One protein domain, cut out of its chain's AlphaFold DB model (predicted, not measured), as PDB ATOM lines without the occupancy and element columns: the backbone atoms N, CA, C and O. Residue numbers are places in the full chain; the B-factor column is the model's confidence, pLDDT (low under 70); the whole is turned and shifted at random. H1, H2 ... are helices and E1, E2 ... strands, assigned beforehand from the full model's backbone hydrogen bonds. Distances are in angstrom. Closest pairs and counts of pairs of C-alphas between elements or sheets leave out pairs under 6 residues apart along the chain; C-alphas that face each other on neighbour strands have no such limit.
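This is residues 47 to 129 of the 249 residues of an uncharacterized protein of Campylobacterales bacterium (UniProt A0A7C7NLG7). A long, strongly twisted sheet of five strands has at its core the hairpin of E3 and E4, which runs along the longest axis of the domain, with the shorter E5 beside E4 and the short E1 and E2 beyond E3. The short helix H1 packs on the E2 and E1 part of the sheet, and a second short helix, H2, touches H1 and only grazes the sheet. The sheet's order is E2 E1 E3 E4 E5, mixed. The printed part has 83 residues, with two named helices and five named strands in the order E1 H1 E2 E3 E4 E5 H2, a mixed class of helices and strands. It is compact, with a radius of gyration of the C-alphas of 13.2 A, yet elongated, spanning 43 by 28 by 21 A.

E3, residues 78 to 89, is 34.0 A long from first to last C-alpha, and E4, residues 92 to 103, is 34.8 A; C-alpha 78 is at (51.020, -93.244, 298.947). E5, residues 108 to 114, is 19.4 A. E1, residues 48 to 52, is 12.4 A and begins at C-alpha 48 (48.165, -102.298, 299.475). E2 is residues 67 to 69, 6.5 A. H1, residues 55 to 61, is 9.8 A, and H2, residues 121 to 127, is 10.2 A, ending at C-alpha 127 (42.853, -102.986, 290.883).

E3, E4 and E5 form a meander, each strand the antiparallel neighbour of the one before. In the hairpin of E3 and E4, N 83 and O 98 are 2.9 A apart, within hydrogen-bond range. In the hairpin of E4 and E5, N 101 and O 110 are within range at 2.8 A. E1 is parallel to E3, with N 51 and O 80 at 2.9 A, and parallel to E2, with N 50 and O 68 at 2.9 A. Its pairing is staggered: residues 48 to 50 pair with E2, residues 50 to 52 with E3. E1, H1 and E2 form a strand-helix-strand unit, two parallel neighbour strands with a helix between, and its crossover is right-handed. H1 is on the sheet at a height of 7.6 A, only just over E1, where 3 of its 7 C-alphas fall; on the local plane it runs along the strands, at 17 degrees to E1. H1 and H2 touch, closest at the C-alphas of Leu 60 and Arg 121, 5.2 A, running the same way at a steep tilt of 68 degrees, only just short of about perpendicular. Every O i to N i+4 pair is within hydrogen-bond range in H1, and 2 of 3 in H2. E2 and E5 are the edge strands and are apart.

The C-alphas farthest apart are those of Asn 91 and Val 105, 43.6 A. The printed part has no cut, and no link is long. The mean pLDDT of the printed part is 74.0; 25 residues are under 70, among them 75 to 78, 92 to 96, 102 to 108 and 115 to 118.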
ATOM      1  N   LYS A  47      51.555-105.439 300.966       72.50
ATOM      2  CA  LYS A  47      50.116-105.225 300.860       72.50
ATOM      3  C   LYS A  47      49.815-103.779 300.497       72.50
ATOM      4  O   LYS A  47      50.484-102.842 300.928       72.50
ATOM      5  N   TYR A  48      48.770-103.596 299.707       75.44
ATOM      6  CA  TYR A  48      48.165-102.298 299.475       75.44
ATOM      7  C   TYR A  48      47.390-101.886 300.717       75.44
ATOM      8  O   TYR A  48      46.381-102.506 301.037       75.44
ATOM      9  N   ARG A  49      47.839-100.825 301.386       79.19
ATOM     10  CA  ARG A  49      47.072-100.195 302.459       79.19
ATOM     11  C   ARG A  49      45.961 -99.359 301.834       79.19
ATOM     12  O   ARG A  49      46.244 -98.407 301.106       79.19
ATOM     13  N   VAL A  50      44.715 -99.750 302.075       82.88
ATOM     14  CA  VAL A  50      43.525 -99.126 301.486       82.88
ATOM     15  C   VAL A  50      42.584 -98.697 302.598       82.88
ATOM     16  O   VAL A  50      42.346 -99.431 303.555       82.88
ATOM     17  N   TRP A  51      42.028 -97.506 302.453       89.25
ATOM     18  CA  TRP A  51      40.973 -96.991 303.303       89.25
ATOM     19  C   TRP A  51      39.712 -96.918 302.465       89.25
ATOM     20  O   TRP A  51      39.756 -96.638 301.265       89.25
ATOM     21  N   THR A  52      38.581 -97.186 303.093       84.31
ATOM     22  CA  THR A  52      37.281 -97.068 302.450       84.31
ATOM     23  C   THR A  52      36.252 -96.618 303.472       84.31
ATOM     24  O   THR A  52      36.299 -97.021 304.634       84.31
ATOM     25  N   ASP A  53      35.317 -95.795 303.018       83.44
ATOM     26  CA  ASP A  53      34.146 -95.348 303.768       83.44
ATOM     27  C   ASP A  53      33.017 -96.398 303.791       83.44
ATOM     28  O   ASP A  53      32.049 -96.263 304.541       83.44
ATOM     29  N   SER A  54      33.137 -97.473 303.002       82.62
ATOM     30  CA  SER A  54      32.105 -98.496 302.843       82.62
ATOM     31  C   SER A  54      32.454 -99.811 303.543       82.62
ATOM     32  O   SER A  54      33.395-100.518 303.175       82.62
ATOM     33  N   GLN A  55      31.615-100.213 304.507       84.50
ATOM     34  CA  GLN A  55      31.743-101.507 305.192       84.50
ATOM     35  C   GLN A  55      31.591-102.708 304.242       84.50
ATOM     36  O   GLN A  55      32.222-103.745 304.450       84.50
ATOM     37  N   GLU A  56      30.755-102.599 303.205       82.31
ATOM     38  CA  GLU A  56      30.589-103.659 302.200       82.31
ATOM     39  C   GLU A  56      31.881-103.851 301.399       82.31
ATOM     40  O   GLU A  56      32.354-104.976 301.223       82.31
ATOM     41  N   ILE A  57      32.499-102.746 300.980       82.25
ATOM     42  CA  ILE A  57      33.768-102.763 300.256       82.25
ATOM     43  C   ILE A  57      34.898-103.272 301.148       82.25
ATOM     44  O   ILE A  57      35.671-104.116 300.700       82.25
ATOM     45  N   ALA A  58      34.957-102.851 302.415       86.06
ATOM     46  CA  ALA A  58      35.938-103.361 303.371       86.06
ATOM     47  C   ALA A  58      35.889-104.898 303.463       86.06
ATOM     48  O   ALA A  58      36.923-105.556 303.353       86.06
ATOM     49  N   LYS A  59      34.687-105.491 303.548       85.75
ATOM     50  CA  LYS A  59      34.507-106.957 303.539       85.75
ATOM     51  C   LYS A  59      35.022-107.610 302.255       85.75
ATOM     52  O   LYS A  59      35.607-108.691 302.308       85.75
ATOM     53  N   LEU A  60      34.815-106.985 301.096       84.75
ATOM     54  CA  LEU A  60      35.337-107.503 299.829       84.75
ATOM     55  C   LEU A  60      36.869-107.412 299.765       84.75
ATOM     56  O   LEU A  60      37.505-108.375 299.334       84.75
ATOM     57  N   LEU A  61      37.447-106.296 300.220       85.19
ATOM     58  CA  LEU A  61      38.891-106.055 300.249       85.19
ATOM     59  C   LEU A  61      39.624-106.989 301.219       85.19
ATOM     60  O   LEU A  61      40.694-107.479 300.876       85.19
ATOM     61  N   HIS A  62      39.037-107.314 302.377       86.19
ATOM     62  CA  HIS A  62      39.620-108.276 303.326       86.19
ATOM     63  C   HIS A  62      39.864-109.668 302.719       86.19
ATOM     64  O   HIS A  62      40.713-110.409 303.204       86.19
ATOM     65  N   ASN A  63      39.151-110.023 301.646       83.31
ATOM     66  CA  ASN A  63      39.304-111.299 300.944       83.31
ATOM     67  C   ASN A  63      40.322-111.246 299.786       83.31
ATOM     68  O   ASN A  63      40.362-112.160 298.950       83.31
ATOM     69  N   ILE A  64      41.098-110.166 299.689       82.00
ATOM     70  CA  ILE A  64      42.140-109.958 298.684       82.00
ATOM     71  C   ILE A  64      43.492-110.022 299.405       82.00
ATOM     72  O   ILE A  64      43.797-109.180 300.242       82.00
ATOM     73  N   SER A  65      44.298-111.041 299.099       78.44
ATOM     74  CA  SER A  65      45.513-111.396 299.854       78.44
ATOM     75  C   SER A  65      46.555-110.277 299.919       78.44
ATOM     76  O   SER A  65      47.239-110.116 300.932       78.44
ATOM     77  N   ASN A  66      46.651-109.480 298.858       76.56
ATOM     78  CA  ASN A  66      47.581-108.367 298.740       76.56
ATOM     79  C   ASN A  66      46.981-107.019 299.167       76.56
ATOM     80  O   ASN A  66      47.590-105.992 298.892       76.56
ATOM     81  N   VAL A  67      45.823-106.981 299.832       81.44
ATOM     82  CA  VAL A  67      45.224-105.744 300.357       81.44
ATOM     83  C   VAL A  67      45.128-105.809 301.876       81.44
ATOM     84  O   VAL A  67      44.794-106.834 302.467       81.44
ATOM     85  N   GLU A  68      45.414-104.685 302.514       83.62
ATOM     86  CA  GLU A  68      45.207-104.450 303.933       83.62
ATOM     87  C   GLU A  68      44.271-103.250 304.088       83.62
ATOM     88  O   GLU A  68      44.600-102.134 303.684       83.62
ATOM     89  N   VAL A  69      43.086-103.480 304.657       85.38
ATOM     90  CA  VAL A  69      42.164-102.391 304.985       85.38
ATOM     91  C   VAL A  69      42.595-101.789 306.313       85.38
ATOM     92  O   VAL A  69      42.616-102.495 307.321       85.38
ATOM     93  N   VAL A  70      42.938-100.503 306.318       83.25
ATOM     94  CA  VAL A  70      43.434 -99.813 307.516       83.25
ATOM     95  C   VAL A  70      42.521 -98.649 307.907       83.25
ATOM     96  O   VAL A  70      41.956 -97.990 307.033       83.25
ATOM     97  N   PRO A  71      42.383 -98.355 309.213       78.88
ATOM     98  CA  PRO A  71      41.528 -97.269 309.690       78.88
ATOM     99  C   PRO A  71      42.112 -95.878 309.399       78.88
ATOM    100  O   PRO A  71      41.356 -94.917 309.303       78.88
ATOM    101  N   ASN A  72      43.438 -95.773 309.237       77.50
ATOM    102  CA  ASN A  72      44.143 -94.543 308.881       77.50
ATOM    103  C   ASN A  72      45.337 -94.855 307.946       77.50
ATOM    104  O   ASN A  72      46.050 -95.842 308.156       77.50
ATOM    105  N   ILE A  73      45.547 -94.023 306.913       74.19
ATOM    106  CA  ILE A  73      46.678 -94.097 305.963       74.19
ATOM    107  C   ILE A  73      47.523 -92.806 305.962       74.19
ATOM    108  O   ILE A  73      48.333 -92.585 305.065       74.19
ATOM    109  N   GLU A  74      47.352 -91.923 306.948       70.19
ATOM    110  CA  GLU A  74      48.081 -90.647 307.024       70.19
ATOM    111  C   GLU A  74      49.604 -90.813 307.017       70.19
ATOM    112  O   GLU A  74      50.292 -90.016 306.383       70.19
ATOM    113  N   ASP A  75      50.113 -91.905 307.591       67.44
ATOM    114  CA  ASP A  75      51.553 -92.177 307.679       67.44
ATOM    115  C   ASP A  75      52.167 -92.755 306.391       67.44
ATOM    116  O   ASP A  75      53.361 -93.046 306.352       67.44
ATOM    117  N   SER A  76      51.377 -92.996 305.336       60.78
ATOM    118  CA  SER A  76      51.900 -93.588 304.092       60.78
ATOM    119  C   SER A  76      52.189 -92.531 303.034       60.78
ATOM    120  O   SER A  76      51.349 -91.684 302.734       60.78
ATOM    121  N   GLU A  77      53.351 -92.646 302.386       54.16
ATOM    122  CA  GLU A  77      53.745 -91.813 301.240       54.16
ATOM    123  C   GLU A  77      52.729 -91.859 300.092       54.16
ATOM    124  O   GLU A  77      52.488 -90.854 299.421       54.16
ATOM    125  N   ILE A  78      52.122 -93.031 299.881       59.50
ATOM    126  CA  ILE A  78      51.020 -93.244 298.947       59.50
ATOM    127  C   ILE A  78      49.819 -93.741 299.747       59.50
ATOM    128  O   ILE A  78      49.869 -94.823 300.334       59.50
ATOM    129  N   ALA A  79      48.740 -92.966 299.737       70.50
ATOM    130  CA  ALA A  79      47.470 -93.327 300.351       70.50
ATOM    131  C   ALA A  79      46.434 -93.657 299.270       70.50
ATOM    132  O   ALA A  79      46.320 -92.953 298.265       70.50
ATOM    133  N   LEU A  80      45.697 -94.750 299.474       78.19
ATOM    134  CA  LEU A  80      44.661 -95.228 298.565       78.19
ATOM    135  C   LEU A  80      43.310 -95.156 299.264       78.19
ATOM    136  O   LEU A  80      43.049 -95.912 300.200       78.19
ATOM    137  N   TYR A  81      42.453 -94.272 298.776       81.69
ATOM    138  CA  TYR A  81      41.093 -94.110 299.261       81.69
ATOM    139  C   TYR A  81      40.137 -94.683 298.223       81.69
ATOM    140  O   TYR A  81      40.116 -94.248 297.072       81.69
ATOM    141  N   LEU A  82      39.360 -95.685 298.612       82.88
ATOM    142  CA  LEU A  82      38.322 -96.258 297.771       82.88
ATOM    143  C   LEU A  82      36.968 -95.744 298.248       82.88
ATOM    144  O   LEU A  82      36.473 -96.164 299.295       82.88
ATOM    145  N   HIS A  83      36.384 -94.860 297.447       82.25
ATOM    146  CA  HIS A  83      35.090 -94.243 297.716       82.25
ATOM    147  C   HIS A  83      34.019 -94.866 296.830       82.25
ATOM    148  O   HIS A  83      34.266 -95.144 295.650       82.25
ATOM    149  N   LEU A  84      32.817 -95.035 297.373       76.19
ATOM    150  CA  LEU A  84      31.652 -95.492 296.618       76.19
ATOM    151  C   LEU A  84      30.532 -94.458 296.714       76.19
ATOM    152  O   LEU A  84      29.880 -94.331 297.745       76.19
ATOM    153  N   GLU A  85      30.252 -93.762 295.617       72.56
ATOM    154  CA  GLU A  85      29.132 -92.829 295.555       72.56
ATOM    155  C   GLU A  85      27.937 -93.498 294.874       72.56
ATOM    156  O   GLU A  85      28.045 -94.011 293.761       72.56
ATOM    157  N   THR A  86      26.775 -93.490 295.523       70.69
ATOM    158  CA  THR A  86      25.538 -94.011 294.929       70.69
ATOM    159  C   THR A  86      24.616 -92.854 294.570       70.69
ATOM    160  O   THR A  86      24.079 -92.179 295.445       70.69
ATOM    161  N   LYS A  87      24.411 -92.627 293.270       69.06
ATOM    162  CA  LYS A  87      23.519 -91.592 292.740       69.06
ATOM    163  C   LYS A  87      22.224 -92.197 292.225       69.06
ATOM    164  O   LYS A  87      22.218 -93.214 291.535       69.06
ATOM    165  N   HIS A  88      21.119 -91.532 292.532       72.44
ATOM    166  CA  HIS A  88      19.789 -91.923 292.084       72.44
ATOM    167  C   HIS A  88      19.388 -91.022 290.914       72.44
ATOM    168  O   HIS A  88      19.292 -89.807 291.063       72.44
ATOM    169  N   PHE A  89      19.176 -91.615 289.741       67.81
ATOM    170  CA  PHE A  89      18.758 -90.924 288.526       67.81
ATOM    171  C   PHE A  89      17.439 -91.517 288.027       67.81
ATOM    172  O   PHE A  89      17.412 -92.590 287.420       67.81
ATOM    173  N   ARG A  90      16.333 -90.795 288.249       81.31
ATOM    174  CA  ARG A  90      14.969 -91.239 287.905       81.31
ATOM    175  C   ARG A  90      14.676 -92.631 288.503       81.31
ATOM    176  O   ARG A  90      14.666 -92.760 289.718       81.31
ATOM    177  N   ASN A  91      14.513 -93.663 287.666       80.06
ATOM    178  CA  ASN A  91      14.253 -95.054 288.072       80.06
ATOM    179  C   ASN A  91      15.520 -95.933 288.106       80.06
ATOM    180  O   ASN A  91      15.421 -97.158 288.058       80.06
ATOM    181  N   ARG A  92      16.721 -95.342 288.106       64.25
ATOM    182  CA  ARG A  92      17.990 -96.082 288.130       64.25
ATOM    183  C   ARG A  92      18.871 -95.601 289.274       64.25
ATOM    184  O   ARG A  92      19.072 -94.403 289.451       64.25
ATOM    185  N   THR A  93      19.455 -96.549 289.989       64.81
ATOM    186  CA  THR A  93      20.526 -96.294 290.950       64.81
ATOM    187  C   THR A  93      21.855 -96.625 290.283       64.81
ATOM    188  O   THR A  93      22.026 -97.714 289.735       64.81
ATOM    189  N   ILE A  94      22.776 -95.668 290.289       63.47
ATOM    190  CA  ILE A  94      24.113 -95.780 289.713       63.47
ATOM    191  C   ILE A  94      25.106 -95.701 290.866       63.47
ATOM    192  O   ILE A  94      25.159 -94.690 291.563       63.47
ATOM    193  N   SER A  95      25.909 -96.745 291.048       63.97
ATOM    194  CA  SER A  95      27.040 -96.713 291.975       63.97
ATOM    195  C   SER A  95      28.316 -96.442 291.189       63.97
ATOM    196  O   SER A  95      28.686 -97.208 290.298       63.97
ATOM    197  N   ILE A  96      28.971 -95.334 291.512       68.94
ATOM    198  CA  ILE A  96      30.237 -94.900 290.934       68.94
ATOM    199  C   ILE A  96      31.297 -95.105 292.010       68.94
ATOM    200  O   ILE A  96      31.310 -94.411 293.027       68.94
ATOM    201  N   GLY A  97      32.173 -96.085 291.805       72.81
ATOM    202  CA  GLY A  97      33.378 -96.194 292.618       72.81
ATOM    203  C   GLY A  97      34.423 -95.203 292.118       72.81
ATOM    204  O   GLY A  97      34.494 -94.929 290.920       72.81
ATOM    205  N   LYS A  98      35.269 -94.688 293.004       77.69
ATOM    206  CA  LYS A  98      36.507 -94.004 292.616       77.69
ATOM    207  C   LYS A  98      37.642 -94.434 293.536       77.69
ATOM    208  O   LYS A  98      37.447 -94.542 294.745       77.69
ATOM    209  N   ILE A  99      38.819 -94.665 292.962       79.31
ATOM    210  CA  ILE A  99      40.063 -94.750 293.729       79.31
ATOM    211  C   ILE A  99      40.721 -93.385 293.676       79.31
ATOM    212  O   ILE A  99      41.071 -92.895 292.608       79.31
ATOM    213  N   GLU A 100      40.893 -92.784 294.835       82.25
ATOM    214  CA  GLU A 100      41.730 -91.618 295.030       82.25
ATOM    215  C   GLU A 100      43.115 -92.087 295.489       82.25
ATOM    216  O   GLU A 100      43.270 -92.738 296.524       82.25
ATOM    217  N   VAL A 101      44.121 -91.793 294.668       76.06
ATOM    218  CA  VAL A 101      45.532 -92.068 294.939       76.06
ATOM    219  C   VAL A 101      46.184 -90.756 295.334       76.06
ATOM    220  O   VAL A 101      46.364 -89.882 294.487       76.06
ATOM    221  N   VAL A 102      46.551 -90.620 296.603       69.50
ATOM    222  CA  VAL A 102      47.266 -89.446 297.113       69.50
ATOM    223  C   VAL A 102      48.734 -89.805 297.255       69.50
ATOM    224  O   VAL A 102      49.093 -90.665 298.058       69.50
ATOM    225  N   ASN A 103      49.591 -89.144 296.487       64.50
ATOM    226  CA  ASN A 103      51.036 -89.223 296.633       64.50
ATOM    227  C   ASN A 103      51.512 -88.003 297.430       64.50
ATOM    228  O   ASN A 103      51.664 -86.907 296.890       64.50
ATOM    229  N   ARG A 104      51.774 -88.208 298.723       62.19
ATOM    230  CA  ARG A 104      52.179 -87.151 299.660       62.19
ATOM    231  C   ARG A 104      53.590 -86.629 299.390       62.19
ATOM    232  O   ARG A 104      53.863 -85.471 299.673       62.19
ATOM    233  N   VAL A 105      54.457 -87.443 298.784       54.03
ATOM    234  CA  VAL A 105      55.831 -87.050 298.411       54.03
ATOM    235  C   VAL A 105      55.828 -85.998 297.300       54.03
ATOM    236  O   VAL A 105      56.664 -85.100 297.273       54.03
ATOM    237  N   THR A 106      54.886 -86.108 296.365       57.62
ATOM    238  CA  THR A 106      54.751 -85.183 295.226       57.62
ATOM    239  C   THR A 106      53.639 -84.152 295.418       57.62
ATOM    240  O   THR A 106      53.536 -83.231 294.614       57.62
ATOM    241  N   GLY A 107      52.796 -84.319 296.441       67.62
ATOM    242  CA  GLY A 107      51.578 -83.533 296.638       67.62
ATOM    243  C   GLY A 107      50.506 -83.771 295.568       67.62
ATOM    244  O   GLY A 107      49.610 -82.945 295.419       67.62
ATOM    245  N   SER A 108      50.603 -84.855 294.791       63.47
ATOM    246  CA  SER A 108      49.670 -85.135 293.697       63.47
ATOM    247  C   SER A 108      48.529 -86.047 294.138       63.47
ATOM    248  O   SER A 108      48.731 -86.992 294.902       63.47
ATOM    249  N   THR A 109      47.339 -85.782 293.602       71.50
ATOM    250  CA  THR A 109      46.159 -86.630 293.779       71.50
ATOM    251  C   THR A 109      45.634 -87.058 292.418       71.50
ATOM    252  O   THR A 109      45.442 -86.227 291.531       71.50
ATOM    253  N   ILE A 110      45.401 -88.358 292.252       65.88
ATOM    254  CA  ILE A 110      44.845 -88.949 291.033       65.88
ATOM    255  C   ILE A 110      43.510 -89.597 291.382       65.88
ATOM    256  O   ILE A 110      43.425 -90.378 292.328       65.88
ATOM    257  N   TYR A 111      42.481 -89.308 290.591       72.12
ATOM    258  CA  TYR A 111      41.174 -89.944 290.703       72.12
ATOM    259  C   TYR A 111      40.997 -90.950 289.576       72.12
ATOM    260  O   TYR A 111      41.064 -90.594 288.403       72.12
ATOM    261  N   ILE A 112      40.753 -92.204 289.938       69.25
ATOM    262  CA  ILE A 112      40.520 -93.282 288.987       69.25
ATOM    263  C   ILE A 112      39.054 -93.694 289.105       69.25
ATOM    264  O   ILE A 112      38.678 -94.302 290.116       69.25
ATOM    265  N   PRO A 113      38.202 -93.353 288.123       68.19
ATOM    266  CA  PRO A 113      36.818 -93.785 288.143       68.19
ATOM    267  C   PRO A 113      36.753 -95.305 287.981       68.19
ATOM    268  O   PRO A 113      37.448 -95.899 287.159       68.19
ATOM    269  N   ILE A 114      35.880 -95.935 288.755       70.31
ATOM    270  CA  ILE A 114      35.488 -97.329 288.584       70.31
ATOM    271  C   ILE A 114      34.109 -97.290 287.920       70.31
ATOM    272  O   ILE A 114      33.106 -97.058 288.605       70.31
ATOM    273  N   PRO A 115      34.042 -97.439 286.583       58.09
ATOM    274  CA  PRO A 115      32.813 -97.213 285.842       58.09
ATOM    275  C   PRO A 115      31.699 -98.174 286.262       58.09
ATOM    276  O   PRO A 115      31.913 -99.374 286.424       58.09
ATOM    277  N   ASN A 116      30.515 -97.571 286.404       53.53
ATOM    278  CA  ASN A 116      29.165 -98.090 286.632       53.53
ATOM    279  C   ASN A 116      28.977 -99.614 286.529       53.53
ATOM    280  O   ASN A 116      28.337-100.128 285.608       53.53
ATOM    281  N   GLN A 117      29.513-100.348 287.498       56.50
ATOM    282  CA  GLN A 117      29.240-101.762 287.674       56.50
ATOM    283  C   GLN A 117      29.288-102.091 289.161       56.50
ATOM    284  O   GLN A 117      30.129-101.572 289.890       56.50
ATOM    285  N   LYS A 118      28.422-103.012 289.602       67.06
ATOM    286  CA  LYS A 118      28.469-103.554 290.963       67.06
ATOM    287  C   LYS A 118      29.895-104.034 291.254       67.06
ATOM    288  O   LYS A 118      30.394-104.958 290.593       67.06
ATOM    289  N   LEU A 119      30.556-103.346 292.183       72.06
ATOM    290  CA  LEU A 119      31.884-103.695 292.655       72.06
ATOM    291  C   LEU A 119      31.792-105.049 293.356       72.06
ATOM    292  O   LEU A 119      30.922-105.282 294.189       72.06
ATOM    293  N   ASN A 120      32.655-105.973 292.954       77.62
ATOM    294  CA  ASN A 120      32.747-107.296 293.546       77.62
ATOM    295  C   ASN A 120      34.220-107.636 293.785       77.62
ATOM    296  O   ASN A 120      35.118-106.947 293.293       77.62
ATOM    297  N   ARG A 121      34.470-108.710 294.535       79.19
ATOM    298  CA  ARG A 121      35.826-109.139 294.899       79.19
ATOM    299  C   ARG A 121      36.744-109.288 293.683       79.19
ATOM    300  O   ARG A 121      37.870-108.809 293.720       79.19
ATOM    301  N   ALA A 122      36.271-109.932 292.615       76.56
ATOM    302  CA  ALA A 122      37.080-110.194 291.427       76.56
ATOM    303  C   ALA A 122      37.558-108.892 290.763       76.56
ATOM    304  O   ALA A 122      38.740-108.765 290.461       76.56
ATOM    305  N   LYS A 123      36.669-107.902 290.618       75.44
ATOM    306  CA  LYS A 123      37.020-106.581 290.073       75.44
ATOM    307  C   LYS A 123      37.947-105.803 290.991       75.44
ATOM    308  O   LYS A 123      38.893-105.196 290.520       75.44
ATOM    309  N   LEU A 124      37.723-105.830 292.302       76.19
ATOM    310  CA  LEU A 124      38.641-105.169 293.233       76.19
ATOM    311  C   LEU A 124      40.045-105.787 293.158       76.19
ATOM    312  O   LEU A 124      41.033-105.064 293.116       76.19
ATOM    313  N   ALA A 125      40.147-107.112 293.027       75.88
ATOM    314  CA  ALA A 125      41.427-107.808 292.889       75.88
ATOM    315  C   ALA A 125      42.173-107.495 291.574       75.88
ATOM    316  O   ALA A 125      43.384-107.717 291.477       75.88
ATOM    317  N   THR A 126      41.502-106.970 290.540       73.31
ATOM    318  CA  THR A 126      42.206-106.465 289.348       73.31
ATOM    319  C   THR A 126      42.848-105.102 289.590       73.31
ATOM    320  O   THR A 126      43.843-104.796 288.937       73.31
ATOM    321  N   LEU A 127      42.330-104.315 290.543       72.88
ATOM    322  CA  LEU A 127      42.853-102.986 290.883       72.88
ATOM    323  C   LEU A 127      44.160-103.064 291.690       72.88
ATOM    324  O   LEU A 127      45.015-102.184 291.627       72.88
ATOM    325  N   PHE A 128      44.345-104.159 292.419       76.75
ATOM    326  CA  PHE A 128      45.525-104.407 293.237       76.75
ATOM    327  C   PHE A 128      46.305-105.578 292.625       76.75
ATOM    328  O   PHE A 128      46.061-106.728 292.984       76.75
ATOM    329  N   PRO A 129      47.201-105.350 291.645       75.94
ATOM    330  CA  PRO A 129      48.031-106.421 291.098       75.94
ATOM    331  C   PRO A 129      48.952-107.006 292.171       75.94
ATOM    332  O   PRO A 129      49.470-106.283 293.017       75.94
TER     333      PRO A 129